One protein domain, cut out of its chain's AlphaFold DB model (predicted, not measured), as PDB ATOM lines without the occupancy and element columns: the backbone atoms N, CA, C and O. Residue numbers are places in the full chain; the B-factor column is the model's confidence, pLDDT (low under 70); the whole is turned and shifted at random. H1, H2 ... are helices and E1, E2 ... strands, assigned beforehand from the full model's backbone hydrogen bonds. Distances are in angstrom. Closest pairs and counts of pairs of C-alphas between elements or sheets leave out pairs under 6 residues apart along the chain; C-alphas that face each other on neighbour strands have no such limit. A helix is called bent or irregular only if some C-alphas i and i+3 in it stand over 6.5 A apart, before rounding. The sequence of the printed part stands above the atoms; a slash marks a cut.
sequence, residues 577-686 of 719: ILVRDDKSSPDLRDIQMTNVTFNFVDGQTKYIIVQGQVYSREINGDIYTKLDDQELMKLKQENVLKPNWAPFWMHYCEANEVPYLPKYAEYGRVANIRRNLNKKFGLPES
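This is residues 577 to 686 of the 719 residues of an uncharacterized protein of Gibberella moniliformis (strain M3125 / FGSC 7600) (UniProt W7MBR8). A strongly twisted sheet of six strands, curled like part of a barrel, makes the body, with H2 over E3 and E4 at one edge and H1 near H2. From this body the long helix H3 runs away as an arm that makes the longest axis; its residues 667 to 673 stand free. The printed part has 110 residues, with six named strands followed by three named helices. The sheet runs E2 E1 E6 E5 E4 E3 and is mixed, as is the class, helices and strands. The whole is loose, with a radius of gyration of the C-alphas of 18.7 A and spans of 65 by 25 by 21 A.

E3, residues 596 to 602, E4, residues 605 to 610, E5, residues 613 to 618, and E6, residues 624 to 626, form a meander, each strand the antiparallel neighbour of the one before. Across E4 and E3, N 607 and O 600 are within hydrogen-bond range at 2.7 A; across E5 and E4, N 606 and O 617 are within range at 2.7 A, and across E6 and E5, N 616 and O 625 at 2.8 A. E1, residues 577 to 580, is parallel to E6, with N 580 and O 624 at 2.8 A. E2, residues 589 to 592, forms a hairpin with E1, with N 579 and O 589 at 2.8 A. E1 pairs with E2 over residues 577 to 579 and with E6 over 579 to 580, a staggered pairing. H2, residues 643 to 655, is on one face of the sheet, making two layers, at a height of 9.5 A. It lies over E4 and E3, along the strands at 22 degrees to E3 on the local plane; the closest C-alphas of H2 and E3 are those of Phe 648 and Phe 600, 6.8 A. H2 is irregular: C-alphas 644 and 647 are 7.3 A apart. H1, residues 629 to 639, is only just not on the sheet, with 4 pairs of C-alphas within 10 A. H1 and H2 are close but not clearly touching, their closest C-alphas, Asn 639 and Trp 645, being 6.3 A apart. They run opposite ways at a steep tilt of 41 degrees. H3, residues 661 to 680, is close to H2 but not clearly touching, with C-alphas of Pro 662 and Ala 646 closest at 7.5 A. H3 is apart from H1. Every O i to N i+4 pair is within hydrogen-bond range in H1 and H3, and 7 of 9 in H2.

E3 spans 17.2 A, E4 16.3 A and E5 17.3 A; E1, E2 and E6 are shorter. E1 begins at C-alpha 577 (26.303, 30.669, 6.324). H1 spans 15.2 A, H2 19.3 A and H3 28.8 A, ending at C-alpha 680 (-3.900, 64.762, 41.285).

The C-alphas of Pro 586 and Gly 682 are the two farthest apart, 65.3 A. The printed part has no cut. The link from E1 to E2 is short, the others are tight. Mean pLDDT of the printed part is 76.3; residues 586, 659 and 661 to 686 are under 70.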
ATOM      1  N   ILE A 577      27.547  31.230   5.792       85.62
ATOM      2  CA  ILE A 577      26.303  30.669   6.324       85.62
ATOM      3  C   ILE A 577      25.296  30.465   5.199       85.62
ATOM      4  O   ILE A 577      25.138  31.311   4.322       85.62
ATOM      5  N   LEU A 578      24.573  29.352   5.265       87.56
ATOM      6  CA  LEU A 578      23.500  29.063   4.328       87.56
ATOM      7  C   LEU A 578      22.205  29.692   4.827       87.56
ATOM      8  O   LEU A 578      21.748  29.415   5.943       87.56
ATOM      9  N   VAL A 579      21.614  30.526   3.978       87.69
ATOM     10  CA  VAL A 579      20.294  31.100   4.202       87.69
ATOM     11  C   VAL A 579      19.319  30.687   3.106       87.69
ATOM     12  O   VAL A 579      19.707  30.385   1.978       87.69
ATOM     13  N   ARG A 580      18.035  30.717   3.436       88.88
ATOM     14  CA  ARG A 580      16.920  30.460   2.533       88.88
ATOM     15  C   ARG A 580      15.907  31.595   2.659       88.88
ATOM     16  O   ARG A 580      15.571  31.982   3.777       88.88
ATOM     17  N   ASP A 581      15.423  32.131   1.541       81.25
ATOM     18  CA  ASP A 581      14.507  33.289   1.557       81.25
ATOM     19  C   ASP A 581      13.048  32.938   1.838       81.25
ATOM     20  O   ASP A 581      12.268  33.817   2.183       81.25
ATOM     21  N   ASP A 582      12.686  31.671   1.671       76.25
ATOM     22  CA  ASP A 582      11.357  31.144   1.958       76.25
ATOM     23  C   ASP A 582      11.497  29.676   2.365       76.25
ATOM     24  O   ASP A 582      12.252  28.933   1.744       76.25
ATOM     25  N   LYS A 583      10.749  29.231   3.376       74.69
ATOM     26  CA  LYS A 583      10.665  27.829   3.811       74.69
ATOM     27  C   LYS A 583      10.372  26.871   2.659       74.69
ATOM     28  O   LYS A 583      10.886  25.750   2.686       74.69
ATOM     29  N   SER A 584       9.594  27.315   1.670       71.75
ATOM     30  CA  SER A 584       9.207  26.522   0.499       71.75
ATOM     31  C   SER A 584      10.250  26.504  -0.631       71.75
ATOM     32  O   SER A 584      10.183  25.644  -1.510       71.75
ATOM     33  N   SER A 585      11.235  27.409  -0.598       73.25
ATOM     34  CA  SER A 585      12.230  27.536  -1.663       73.25
ATOM     35  C   SER A 585      13.316  26.453  -1.568       73.25
ATOM     36  O   SER A 585      13.900  26.257  -0.497       73.25
ATOM     37  N   PRO A 586      13.646  25.756  -2.671       69.50
ATOM     38  CA  PRO A 586      14.793  24.853  -2.709       69.50
ATOM     39  C   PRO A 586      16.133  25.606  -2.775       69.50
ATOM     40  O   PRO A 586      17.179  25.003  -2.526       69.50
ATOM     41  N   ASP A 587      16.114  26.906  -3.081       77.62
ATOM     42  CA  ASP A 587      17.314  27.690  -3.341       77.62
ATOM     43  C   ASP A 587      17.967  28.163  -2.037       77.62
ATOM     44  O   ASP A 587      17.365  28.861  -1.215       77.62
ATOM     45  N   LEU A 588      19.233  27.786  -1.857       84.12
ATOM     46  CA  LEU A 588      20.070  28.224  -0.745       84.12
ATOM     47  C   LEU A 588      21.037  29.297  -1.225       84.12
ATOM     48  O   LEU A 588      21.736  29.121  -2.225       84.12
ATOM     49  N   ARG A 589      21.109  30.397  -0.480       84.25
ATOM     50  CA  ARG A 589      22.118  31.431  -0.681       84.25
ATOM     51  C   ARG A 589      23.216  31.274   0.345       84.25
ATOM     52  O   ARG A 589      22.954  31.100   1.533       84.25
ATOM     53  N   ASP A 590      24.441  31.397  -0.131       85.00
ATOM     54  CA  ASP A 590      25.597  31.494   0.734       85.00
ATOM     55  C   ASP A 590      25.870  32.966   1.070       85.00
ATOM     56  O   ASP A 590      26.030  33.808   0.181       85.00
ATOM     57  N   ILE A 591      25.884  33.285   2.360       82.81
ATOM     58  CA  ILE A 591      26.123  34.626   2.877       82.81
ATOM     59  C   ILE A 591      27.357  34.602   3.771       82.81
ATOM     60  O   ILE A 591      27.458  33.823   4.715       82.81
ATOM     61  N   GLN A 592      28.293  35.512   3.510       81.62
ATOM     62  CA  GLN A 592      29.441  35.722   4.388       81.62
ATOM     63  C   GLN A 592      28.974  36.182   5.772       81.62
ATOM     64  O   GLN A 592      28.141  37.082   5.877       81.62
ATOM     65  N   MET A 593      29.555  35.633   6.842       78.25
ATOM     66  CA  MET A 593      29.224  36.042   8.216       78.25
ATOM     67  C   MET A 593      29.407  37.546   8.459       78.25
ATOM     68  O   MET A 593      28.731  38.098   9.319       78.25
ATOM     69  N   THR A 594      30.260  38.226   7.690       78.62
ATOM     70  CA  THR A 594      30.444  39.687   7.737       78.62
ATOM     71  C   THR A 594      29.186  40.481   7.372       78.62
ATOM     72  O   THR A 594      29.077  41.640   7.756       78.62
ATOM     73  N   ASN A 595      28.229  39.874   6.663       81.50
ATOM     74  CA  ASN A 595      26.952  40.502   6.312       81.50
ATOM     75  C   ASN A 595      25.887  40.344   7.410       81.50
ATOM     76  O   ASN A 595      24.816  40.949   7.320       81.50
ATOM     77  N   VAL A 596      26.161  39.530   8.436       85.19
ATOM     78  CA  VAL A 596      25.303  39.401   9.614       85.19
ATOM     79  C   VAL A 596      25.585  40.575  10.538       85.19
ATOM     80  O   VAL A 596      26.670  40.689  11.099       85.19
ATOM     81  N   THR A 597      24.597  41.445  10.710       83.12
ATOM     82  CA  THR A 597      24.747  42.654  11.523       83.12
ATOM     83  C   THR A 597      24.342  42.432  12.978       83.12
ATOM     84  O   THR A 597      24.790  43.171  13.848       83.12
ATOM     85  N   PHE A 598      23.541  41.400  13.260       85.62
ATOM     86  CA  PHE A 598      23.148  41.036  14.620       85.62
ATOM     87  C   PHE A 598      22.873  39.539  14.752       85.62
ATOM     88  O   PHE A 598      22.393  38.906  13.810       85.62
ATOM     89  N   ASN A 599      23.141  38.986  15.935       87.25
ATOM     90  CA  ASN A 599      22.886  37.592  16.273       87.25
ATOM     91  C   ASN A 599      22.213  37.505  17.642       87.25
ATOM     92  O   ASN A 599      22.678  38.125  18.595       87.25
ATOM     93  N   PHE A 600      21.137  36.734  17.738       89.56
ATOM     94  CA  PHE A 600      20.318  36.636  18.934       89.56
ATOM     95  C   PHE A 600      19.831  35.207  19.138       89.56
ATOM     96  O   PHE A 600      19.541  34.503  18.173       89.56
ATOM     97  N   VAL A 601      19.735  34.760  20.384       88.50
ATOM     98  CA  VAL A 601      19.248  33.420  20.725       88.50
ATOM     99  C   VAL A 601      18.133  33.571  21.745       88.50
ATOM    100  O   VAL A 601      18.337  34.206  22.775       88.50
ATOM    101  N   ASP A 602      16.981  32.967  21.461       85.94
ATOM    102  CA  ASP A 602      15.865  32.860  22.399       85.94
ATOM    103  C   ASP A 602      15.344  31.420  22.424       85.94
ATOM    104  O   ASP A 602      14.895  30.876  21.410       85.94
ATOM    105  N   GLY A 603      15.450  30.775  23.586       87.19
ATOM    106  CA  GLY A 603      15.105  29.366  23.758       87.19
ATOM    107  C   GLY A 603      15.901  28.445  22.828       87.19
ATOM    108  O   GLY A 603      17.123  28.378  22.910       87.19
ATOM    109  N   GLN A 604      15.196  27.713  21.958       88.25
ATOM    110  CA  GLN A 604      15.777  26.780  20.979       88.25
ATOM    111  C   GLN A 604      15.964  27.397  19.586       88.25
ATOM    112  O   GLN A 604      16.327  26.688  18.645       88.25
ATOM    113  N   THR A 605      15.752  28.709  19.446       88.31
ATOM    114  CA  THR A 605      15.787  29.402  18.156       88.31
ATOM    115  C   THR A 605      16.860  30.482  18.150       88.31
ATOM    116  O   THR A 605      16.997  31.279  19.077       88.31
ATOM    117  N   LYS A 606      17.631  30.524  17.068       90.69
ATOM    118  CA  LYS A 606      18.658  31.520  16.796       90.69
ATOM    119  C   LYS A 606      18.203  32.428  15.661       90.69
ATOM    120  O   LYS A 606      17.894  31.949  14.573       90.69
ATOM    121  N   TYR A 607      18.222  33.726  15.907       92.31
ATOM    122  CA  TYR A 607      17.854  34.778  14.973       92.31
ATOM    123  C   TYR A 607      19.091  35.547  14.517       92.31
ATOM    124  O   TYR A 607      20.020  35.778  15.291       92.31
ATOM    125  N   ILE A 608      19.105  35.961  13.256       91.06
ATOM    126  CA  ILE A 608      20.123  36.855  12.704       91.06
ATOM    127  C   ILE A 608      19.468  37.965  11.892       91.06
ATOM    128  O   ILE A 608      18.382  37.780  11.343       91.06
ATOM    129  N   ILE A 609      20.154  39.102  11.797       90.06
ATOM    130  CA  ILE A 609      19.768  40.207  10.920       90.06
ATOM    131  C   ILE A 609      20.803  40.320   9.806       90.06
ATOM    132  O   ILE A 609      21.997  40.454  10.075       90.06
ATOM    133  N   VAL A 610      20.344  40.265   8.558       88.50
ATOM    134  CA  VAL A 610      21.171  40.413   7.356       88.50
ATOM    135  C   VAL A 610      20.498  41.441   6.460       88.50
ATOM    136  O   VAL A 610      19.368  41.230   6.028       88.50
ATOM    137  N   GLN A 611      21.167  42.573   6.211       84.94
ATOM    138  CA  GLN A 611      20.636  43.669   5.380       84.94
ATOM    139  C   GLN A 611      19.198  44.092   5.766       84.94
ATOM    140  O   GLN A 611      18.332  44.258   4.911       84.94
ATOM    141  N   GLY A 612      18.916  44.193   7.071       82.56
ATOM    142  CA  GLY A 612      17.596  44.572   7.598       82.56
ATOM    143  C   GLY A 612      16.553  43.444   7.629       82.56
ATOM    144  O   GLY A 612      15.510  43.598   8.263       82.56
ATOM    145  N   GLN A 613      16.836  42.283   7.033       89.31
ATOM    146  CA  GLN A 613      15.944  41.121   7.038       89.31
ATOM    147  C   GLN A 613      16.269  40.181   8.198       89.31
ATOM    148  O   GLN A 613      17.437  39.971   8.533       89.31
ATOM    149  N   VAL A 614      15.232  39.604   8.805       91.25
ATOM    150  CA  VAL A 614      15.384  38.663   9.918       91.25
ATOM    151  C   VAL A 614      15.342  37.239   9.386       91.25
ATOM    152  O   VAL A 614      14.418  36.866   8.663       91.25
ATOM    153  N   TYR A 615      16.315  36.435   9.797       92.81
ATOM    154  CA  TYR A 615      16.328  34.998   9.566       92.81
ATOM    155  C   TYR A 615      16.334  34.265  10.902       92.81
ATOM    156  O   TYR A 615      16.910  34.745  11.877       92.81
ATOM    157  N   SER A 616      15.726  33.086  10.940       92.50
ATOM    158  CA  SER A 616      15.693  32.209  12.106       92.50
ATOM    159  C   SER A 616      16.181  30.811  11.756       92.50
ATOM    160  O   SER A 616      16.085  30.367  10.612       92.50
ATOM    161  N   ARG A 617      16.715  30.108  12.747       90.75
ATOM    162  CA  ARG A 617      16.971  28.669  12.688       90.75
ATOM    163  C   ARG A 617      16.822  28.057  14.065       90.75
ATOM    164  O   ARG A 617      17.043  28.737  15.064       90.75
ATOM    165  N   GLU A 618      16.554  26.767  14.127       87.62
ATOM    166  CA  GLU A 618      16.720  26.016  15.370       87.62
ATOM    167  C   GLU A 618      18.210  25.930  15.738       87.62
ATOM    168  O   GLU A 618      19.076  25.942  14.863       87.62
ATOM    169  N   ILE A 619      18.541  25.843  17.028       76.00
ATOM    170  CA  ILE A 619      19.940  25.801  17.499       76.00
ATOM    171  C   ILE A 619      20.734  24.656  16.851       76.00
ATOM    172  O   ILE A 619      21.910  24.844  16.532       76.00
ATOM    173  N   ASN A 620      20.077  23.520  16.602       78.25
ATOM    174  CA  ASN A 620      20.653  22.342  15.947       78.25
ATOM    175  C   ASN A 620      20.446  22.325  14.421       78.25
ATOM    176  O   ASN A 620      20.801  21.346  13.772       78.25
ATOM    177  N   GLY A 621      19.839  23.368  13.855       81.12
ATOM    178  CA  GLY A 621      19.603  23.492  12.423       81.12
ATOM    179  C   GLY A 621      20.794  24.106  11.686       81.12
ATOM    180  O   GLY A 621      21.436  25.043  12.171       81.12
ATOM    181  N   ASP A 622      21.047  23.618  10.473       79.94
ATOM    182  CA  ASP A 622      22.170  24.074   9.644       79.94
ATOM    183  C   ASP A 622      21.833  25.296   8.772       79.94
ATOM    184  O   ASP A 622      22.732  26.030   8.358       79.94
ATOM    185  N   ILE A 623      20.543  25.553   8.519       86.56
ATOM    186  CA  ILE A 623      20.069  26.551   7.545       86.56
ATOM    187  C   ILE A 623      19.245  27.632   8.245       86.56
ATOM    188  O   ILE A 623      18.305  27.338   8.980       86.56
ATOM    189  N   TYR A 624      19.576  28.895   7.975       90.25
ATOM    190  CA  TYR A 624      18.773  30.046   8.382       90.25
ATOM    191  C   TYR A 624      17.653  30.302   7.378       90.25
ATOM    192  O   TYR A 624      17.912  30.460   6.194       90.25
ATOM    193  N   THR A 625      16.412  30.394   7.837       90.94
ATOM    194  CA  THR A 625      15.271  30.715   6.974       90.94
ATOM    195  C   THR A 625      14.746  32.103   7.290       90.94
ATOM    196  O   THR A 625      14.572  32.452   8.460       90.94
ATOM    197  N   LYS A 626      14.523  32.910   6.254       91.81
ATOM    198  CA  LYS A 626      13.941  34.243   6.383       91.81
ATOM    199  C   LYS A 626      12.551  34.134   7.003       91.81
ATOM    200  O   LYS A 626      11.789  33.245   6.628       91.81
ATOM    201  N   LEU A 627      12.236  35.023   7.940       90.38
ATOM    202  CA  LEU A 627      10.869  35.130   8.440       90.38
ATOM    203  C   LEU A 627      10.010  35.832   7.393       90.38
ATOM    204  O   LEU A 627      10.390  36.891   6.884       90.38
ATOM    205  N   ASP A 628       8.845  35.261   7.114       86.94
ATOM    206  CA  ASP A 628       7.815  35.953   6.348       86.94
ATOM    207  C   ASP A 628       7.165  37.084   7.173       86.94
ATOM    208  O   ASP A 628       7.420  37.256   8.372       86.94
ATOM    209  N   ASP A 629       6.321  37.887   6.525       78.44
ATOM    210  CA  ASP A 629       5.672  39.033   7.167       78.44
ATOM    211  C   ASP A 629       4.755  38.623   8.331       78.44
ATOM    212  O   ASP A 629       4.635  39.358   9.314       78.44
ATOM    213  N   GLN A 630       4.116  37.451   8.257       82.50
ATOM    214  CA  GLN A 630       3.213  36.965   9.298       82.50
ATOM    215  C   GLN A 630       3.999  36.518  10.536       82.50
ATOM    216  O   GLN A 630       3.642  36.871  11.664       82.50
ATOM    217  N   GLU A 631       5.098  35.799  10.334       85.00
ATOM    218  CA  GLU A 631       6.017  35.358  11.379       85.00
ATOM    219  C   GLU A 631       6.730  36.536  12.032       85.00
ATOM    220  O   GLU A 631       6.802  36.613  13.259       85.00
ATOM    221  N   LEU A 632       7.192  37.500  11.234       85.38
ATOM    222  CA  LEU A 632       7.804  38.720  11.742       85.38
ATOM    223  C   LEU A 632       6.808  39.551  12.562       85.38
ATOM    224  O   LEU A 632       7.173  40.098  13.604       85.38
ATOM    225  N   MET A 633       5.546  39.638  12.131       77.69
ATOM    226  CA  MET A 633       4.497  40.323  12.890       77.69
ATOM    227  C   MET A 633       4.195  39.623  14.213       77.69
ATOM    228  O   MET A 633       4.071  40.301  15.235       77.69
ATOM    229  N   LYS A 634       4.135  38.288  14.223       82.19
ATOM    230  CA  LYS A 634       3.983  37.508  15.456       82.19
ATOM    231  C   LYS A 634       5.170  37.727  16.399       82.19
ATOM    232  O   LYS A 634       4.974  38.033  17.574       82.19
ATOM    233  N   LEU A 635       6.393  37.679  15.868       86.12
ATOM    234  CA  LEU A 635       7.618  37.911  16.632       86.12
ATOM    235  C   LEU A 635       7.626  39.302  17.277       86.12
ATOM    236  O   LEU A 635       7.967  39.431  18.453       86.12
ATOM    237  N   LYS A 636       7.206  40.331  16.527       81.31
ATOM    238  CA  LYS A 636       7.034  41.702  17.029       81.31
ATOM    239  C   LYS A 636       5.993  41.755  18.147       81.31
ATOM    240  O   LYS A 636       6.285  42.293  19.208       81.31
ATOM    241  N   GLN A 637       4.804  41.187  17.946       74.50
ATOM    242  CA  GLN A 637       3.731  41.219  18.949       74.50
ATOM    243  C   GLN A 637       4.141  40.578  20.278       74.50
ATOM    244  O   GLN A 637       3.846  41.124  21.338       74.50
ATOM    245  N   GLU A 638       4.834  39.445  20.227       78.31
ATOM    246  CA  GLU A 638       5.170  38.677  21.425       78.31
ATOM    247  C   GLU A 638       6.400  39.212  22.159       78.31
ATOM    248  O   GLU A 638       6.527  39.003  23.366       78.31
ATOM    249  N   ASN A 639       7.323  39.876  21.451       82.75
ATOM    250  CA  ASN A 639       8.660  40.131  21.986       82.75
ATOM    251  C   ASN A 639       9.126  41.587  21.920       82.75
ATOM    252  O   ASN A 639      10.148  41.893  22.527       82.75
ATOM    253  N   VAL A 640       8.422  42.501  21.237       75.94
ATOM    254  CA  VAL A 640       8.907  43.888  21.069       75.94
ATOM    255  C   VAL A 640       9.094  44.622  22.398       75.94
ATOM    256  O   VAL A 640      10.037  45.390  22.531       75.94
ATOM    257  N   LEU A 641       8.255  44.347  23.401       73.75
ATOM    258  CA  LEU A 641       8.330  44.981  24.725       73.75
ATOM    259  C   LEU A 641       9.147  44.181  25.751       73.75
ATOM    260  O   LEU A 641       9.269  44.613  26.896       73.75
ATOM    261  N   LYS A 642       9.684  43.009  25.389       77.25
ATOM    262  CA  LYS A 642      10.442  42.187  26.336       77.25
ATOM    263  C   LYS A 642      11.859  42.755  26.517       77.25
ATOM    264  O   LYS A 642      12.556  42.932  25.516       77.25
ATOM    265  N   PRO A 643      12.335  42.982  27.758       72.44
ATOM    266  CA  PRO A 643      13.641  43.600  28.003       72.44
ATOM    267  C   PRO A 643      14.823  42.859  27.362       72.44
ATOM    268  O   PRO A 643      15.715  43.481  26.794       72.44
ATOM    269  N   ASN A 644      14.811  41.524  27.375       80.94
ATOM    270  CA  ASN A 644      15.866  40.698  26.776       80.94
ATOM    271  C   ASN A 644      15.905  40.769  25.237       80.94
ATOM    272  O   ASN A 644      16.944  40.510  24.638       80.94
ATOM    273  N   TRP A 645      14.798  41.152  24.600       85.81
ATOM    274  CA  TRP A 645      14.694  41.352  23.153       85.81
ATOM    275  C   TRP A 645      14.993  42.800  22.728       85.81
ATOM    276  O   TRP A 645      15.102  43.084  21.533       85.81
ATOM    277  N   ALA A 646      15.152  43.726  23.680       77.94
ATOM    278  CA  ALA A 646      15.361  45.143  23.402       77.94
ATOM    279  C   ALA A 646      16.572  45.424  22.485       77.94
ATOM    280  O   ALA A 646      16.387  46.183  21.528       77.94
ATOM    281  N   PRO A 647      17.757  44.795  22.674       81.44
ATOM    282  CA  PRO A 647      18.903  45.004  21.784       81.44
ATOM    283  C   PRO A 647      18.646  44.523  20.350       81.44
ATOM    284  O   PRO A 647      19.037  45.190  19.395       81.44
ATOM    285  N   PHE A 648      17.937  43.398  20.195       88.19
ATOM    286  CA  PHE A 648      17.575  42.844  18.889       88.19
ATOM    287  C   PHE A 648      16.665  43.801  18.110       88.19
ATOM    288  O   PHE A 648      16.928  44.104  16.946       88.19
ATOM    289  N   TRP A 649      15.620  44.325  18.760       86.62
ATOM    290  CA  TRP A 649      14.692  45.256  18.116       86.62
ATOM    291  C   TRP A 649      15.308  46.623  17.854       86.62
ATOM    292  O   TRP A 649      14.986  47.231  16.840       86.62
ATOM    293  N   MET A 650      16.205  47.092  18.723       82.50
ATOM    294  CA  MET A 650      16.937  48.339  18.504       82.50
ATOM    295  C   MET A 650      17.759  48.243  17.221       82.50
ATOM    296  O   MET A 650      17.606  49.074  16.329       82.50
ATOM    297  N   HIS A 651      18.525  47.161  17.073       82.69
ATOM    298  CA  HIS A 651      19.348  46.932  15.891       82.69
ATOM    299  C   HIS A 651      18.519  46.704  14.619       82.69
ATOM    300  O   HIS A 651      18.849  47.221  13.555       82.69
ATOM    301  N   TYR A 652      17.409  45.962  14.711       85.81
ATOM    302  CA  TYR A 652      16.467  45.803  13.597       85.81
ATOM    303  C   TYR A 652      15.875  47.147  13.153       85.81
ATOM    304  O   TYR A 652      15.767  47.403  11.952       85.81
ATOM    305  N   CYS A 653      15.503  48.001  14.108       83.50
ATOM    306  CA  CYS A 653      14.961  49.325  13.840       83.50
ATOM    307  C   CYS A 653      15.995  50.244  13.179       83.50
ATOM    308  O   CYS A 653      15.678  50.872  12.174       83.50
ATOM    309  N   GLU A 654      17.232  50.260  13.681       79.81
ATOM    310  CA  GLU A 654      18.346  51.008  13.087       79.81
ATOM    311  C   GLU A 654      18.658  50.539  11.661       79.81
ATOM    312  O   GLU A 654      18.768  51.359  10.754       79.81
ATOM    313  N   ALA A 655      18.725  49.222  11.434       79.56
ATOM    314  CA  ALA A 655      19.037  48.651  10.124       79.56
ATOM    315  C   ALA A 655      17.960  48.907   9.054       79.56
ATOM    316  O   ALA A 655      18.256  48.801   7.867       79.56
ATOM    317  N   ASN A 656      16.724  49.210   9.462       78.12
ATOM    318  CA  ASN A 656      15.596  49.478   8.563       78.12
ATOM    319  C   ASN A 656      15.115  50.937   8.621       78.12
ATOM    320  O   ASN A 656      14.072  51.245   8.051       78.12
ATOM    321  N   GLU A 657      15.828  51.812   9.337       76.94
ATOM    322  CA  GLU A 657      15.451  53.217   9.547       76.94
ATOM    323  C   GLU A 657      14.017  53.399  10.099       76.94
ATOM    324  O   GLU A 657      13.348  54.400   9.836       76.94
ATOM    325  N   VAL A 658      13.521  52.434  10.887       76.06
ATOM    326  CA  VAL A 658      12.176  52.486  11.484       76.06
ATOM    327  C   VAL A 658      12.225  52.934  12.949       76.06
ATOM    328  O   VAL A 658      13.160  52.588  13.673       76.06
ATOM    329  N   PRO A 659      11.211  53.671  13.444       67.25
ATOM    330  CA  PRO A 659      11.198  54.147  14.824       67.25
ATOM    331  C   PRO A 659      11.236  52.998  15.845       67.25
ATOM    332  O   PRO A 659      10.481  52.028  15.738       67.25
ATOM    333  N   TYR A 660      12.084  53.122  16.869       75.25
ATOM    334  CA  TYR A 660      12.222  52.118  17.926       75.25
ATOM    335  C   TYR A 660      11.004  52.120  18.867       75.25
ATOM    336  O   TYR A 660      10.880  52.957  19.759       75.25
ATOM    337  N   LEU A 661      10.079  51.181  18.649       62.81
ATOM    338  CA  LEU A 661       8.784  51.079  19.341       62.81
ATOM    339  C   LEU A 661       8.851  51.044  20.883       62.81
ATOM    340  O   LEU A 661       8.030  51.729  21.498       62.81
ATOM    341  N   PRO A 662       9.788  50.329  21.539       65.00
ATOM    342  CA  PRO A 662       9.869  50.299  23.005       65.00
ATOM    343  C   PRO A 662      10.104  51.677  23.626       65.00
ATOM    344  O   PRO A 662       9.503  51.995  24.648       65.00
ATOM    345  N   LYS A 663      10.870  52.547  22.953       63.28
ATOM    346  CA  LYS A 663      11.042  53.946  23.367       63.28
ATOM    347  C   LYS A 663       9.705  54.699  23.382       63.28
ATOM    348  O   LYS A 663       9.440  55.455  24.309       63.28
ATOM    349  N   TYR A 664       8.817  54.454  22.417       57.88
ATOM    350  CA  TYR A 664       7.481  55.070  22.380       57.88
ATOM    351  C   TYR A 664       6.497  54.475  23.390       57.88
ATOM    352  O   TYR A 664       5.668  55.210  23.925       57.88
ATOM    353  N   ALA A 665       6.580  53.172  23.672       57.03
ATOM    354  CA  ALA A 665       5.787  52.545  24.729       57.03
ATOM    355  C   ALA A 665       6.155  53.117  26.107       57.03
ATOM    356  O   ALA A 665       5.269  53.444  26.897       57.03
ATOM    357  N   GLU A 666       7.448  53.344  26.342       54.03
ATOM    358  CA  GLU A 666       7.939  53.973  27.566       54.03
ATOM    359  C   GLU A 666       7.505  55.442  27.670       54.03
ATOM    360  O   GLU A 666       7.006  55.866  28.713       54.03
ATOM    361  N   TYR A 667       7.534  56.199  26.565       49.84
ATOM    362  CA  TYR A 667       6.903  57.526  26.523       49.84
ATOM    363  C   TYR A 667       5.404  57.477  26.841       49.84
ATOM    364  O   TYR A 667       4.906  58.354  27.544       49.84
ATOM    365  N   GLY A 668       4.681  56.466  26.352       56.38
ATOM    366  CA  GLY A 668       3.268  56.250  26.669       56.38
ATOM    367  C   GLY A 668       3.035  55.999  28.160       56.38
ATOM    368  O   GLY A 668       2.142  56.606  28.753       56.38
ATOM    369  N   ARG A 669       3.881  55.172  28.788       57.44
ATOM    370  CA  ARG A 669       3.858  54.901  30.232       57.44
ATOM    371  C   ARG A 669       4.116  56.171  31.045       57.44
ATOM    372  O   ARG A 669       3.325  56.503  31.927       57.44
ATOM    373  N   VAL A 670       5.164  56.923  30.708       49.03
ATOM    374  CA  VAL A 670       5.521  58.191  31.371       49.03
ATOM    375  C   VAL A 670       4.432  59.250  31.179       49.03
ATOM    376  O   VAL A 670       4.091  59.967  32.119       49.03
ATOM    377  N   ALA A 671       3.836  59.336  29.988       51.50
ATOM    378  CA  ALA A 671       2.712  60.231  29.725       51.50
ATOM    379  C   ALA A 671       1.480  59.864  30.565       51.50
ATOM    380  O   ALA A 671       0.800  60.760  31.057       51.50
ATOM    381  N   ASN A 672       1.212  58.571  30.766       51.44
ATOM    382  CA  ASN A 672       0.118  58.109  31.618       51.44
ATOM    383  C   ASN A 672       0.347  58.478  33.093       51.44
ATOM    384  O   ASN A 672      -0.535  59.046  33.729       51.44
ATOM    385  N   ILE A 673       1.562  58.251  33.607       53.88
ATOM    386  CA  ILE A 673       1.955  58.656  34.968       53.88
ATOM    387  C   ILE A 673       1.774  60.166  35.152       53.88
ATOM    388  O   ILE A 673       1.194  60.608  36.137       53.88
ATOM    389  N   ARG A 674       2.200  60.972  34.173       47.16
ATOM    390  CA  ARG A 674       2.042  62.432  34.214       47.16
ATOM    391  C   ARG A 674       0.590  62.893  34.142       47.16
ATOM    392  O   ARG A 674       0.260  63.862  34.809       47.16
ATOM    393  N   ARG A 675      -0.281  62.230  33.372       57.69
ATOM    394  CA  ARG A 675      -1.724  62.538  33.373       57.69
ATOM    395  C   ARG A 675      -2.336  62.287  34.743       57.69
ATOM    396  O   ARG A 675      -3.057  63.142  35.238       57.69
ATOM    397  N   ASN A 676      -1.986  61.162  35.364       57.34
ATOM    398  CA  ASN A 676      -2.448  60.835  36.709       57.34
ATOM    399  C   ASN A 676      -1.933  61.854  37.740       57.34
ATOM    400  O   ASN A 676      -2.700  62.298  38.584       57.34
ATOM    401  N   LEU A 677      -0.676  62.298  37.622       49.50
ATOM    402  CA  LEU A 677      -0.123  63.362  38.468       49.50
ATOM    403  C   LEU A 677      -0.797  64.721  38.223       49.50
ATOM    404  O   LEU A 677      -1.151  65.400  39.176       49.50
ATOM    405  N   ASN A 678      -1.022  65.122  36.971       55.34
ATOM    406  CA  ASN A 678      -1.695  66.387  36.664       55.34
ATOM    407  C   ASN A 678      -3.121  66.410  37.218       55.34
ATOM    408  O   ASN A 678      -3.517  67.402  37.823       55.34
ATOM    409  N   LYS A 679      -3.847  65.297  37.066       60.53
ATOM    410  CA  LYS A 679      -5.172  65.108  37.653       60.53
ATOM    411  C   LYS A 679      -5.135  65.256  39.179       60.53
ATOM    412  O   LYS A 679      -5.955  65.984  39.722       60.53
ATOM    413  N   LYS A 680      -4.131  64.663  39.833       51.78
ATOM    414  CA  LYS A 680      -3.900  64.762  41.285       51.78
ATOM    415  C   LYS A 680      -3.623  66.190  41.779       51.78
ATOM    416  O   LYS A 680      -3.974  66.532  42.900       51.78
ATOM    417  N   PHE A 681      -3.003  67.043  40.963       54.97
ATOM    418  CA  PHE A 681      -2.650  68.420  41.345       54.97
ATOM    419  C   PHE A 681      -3.605  69.492  40.790       54.97
ATOM    420  O   PHE A 681      -3.265  70.674  40.805       54.97
ATOM    421  N   GLY A 682      -4.776  69.106  40.264       52.16
ATOM    422  CA  GLY A 682      -5.740  70.050  39.679       52.16
ATOM    423  C   GLY A 682      -5.207  70.787  38.444       52.16
ATOM    424  O   GLY A 682      -5.712  71.845  38.068       52.16
ATOM    425  N   LEU A 683      -4.162  70.246  37.815       51.28
ATOM    426  CA  LEU A 683      -3.572  70.794  36.602       51.28
ATOM    427  C   LEU A 683      -4.367  70.297  35.385       51.28
ATOM    428  O   LEU A 683      -4.830  69.154  35.384       51.28
ATOM    429  N   PRO A 684      -4.499  71.100  34.313       51.75
ATOM    430  CA  PRO A 684      -5.257  70.699  33.132       51.75
ATOM    431  C   PRO A 684      -4.792  69.342  32.571       51.75
ATOM    432  O   PRO A 684      -3.614  69.167  32.238       51.75
ATOM    433  N   GLU A 685      -5.725  68.394  32.399       48.72
ATOM    434  CA  GLU A 685      -5.479  67.123  31.688       48.72
ATOM    435  C   GLU A 685      -4.999  67.377  30.246       48.72
ATOM    436  O   GLU A 685      -4.224  66.605  29.669       48.72
ATOM    437  N   SER A 686      -5.422  68.505  29.671       48.00
ATOM    438  CA  SER A 686      -5.134  68.953  28.315       48.00
ATOM    439  C   SER A 686      -3.778  69.655  28.193       48.00
ATOM    440  O   SER A 686      -3.661  70.758  27.659       48.00
TER     441      SER A 686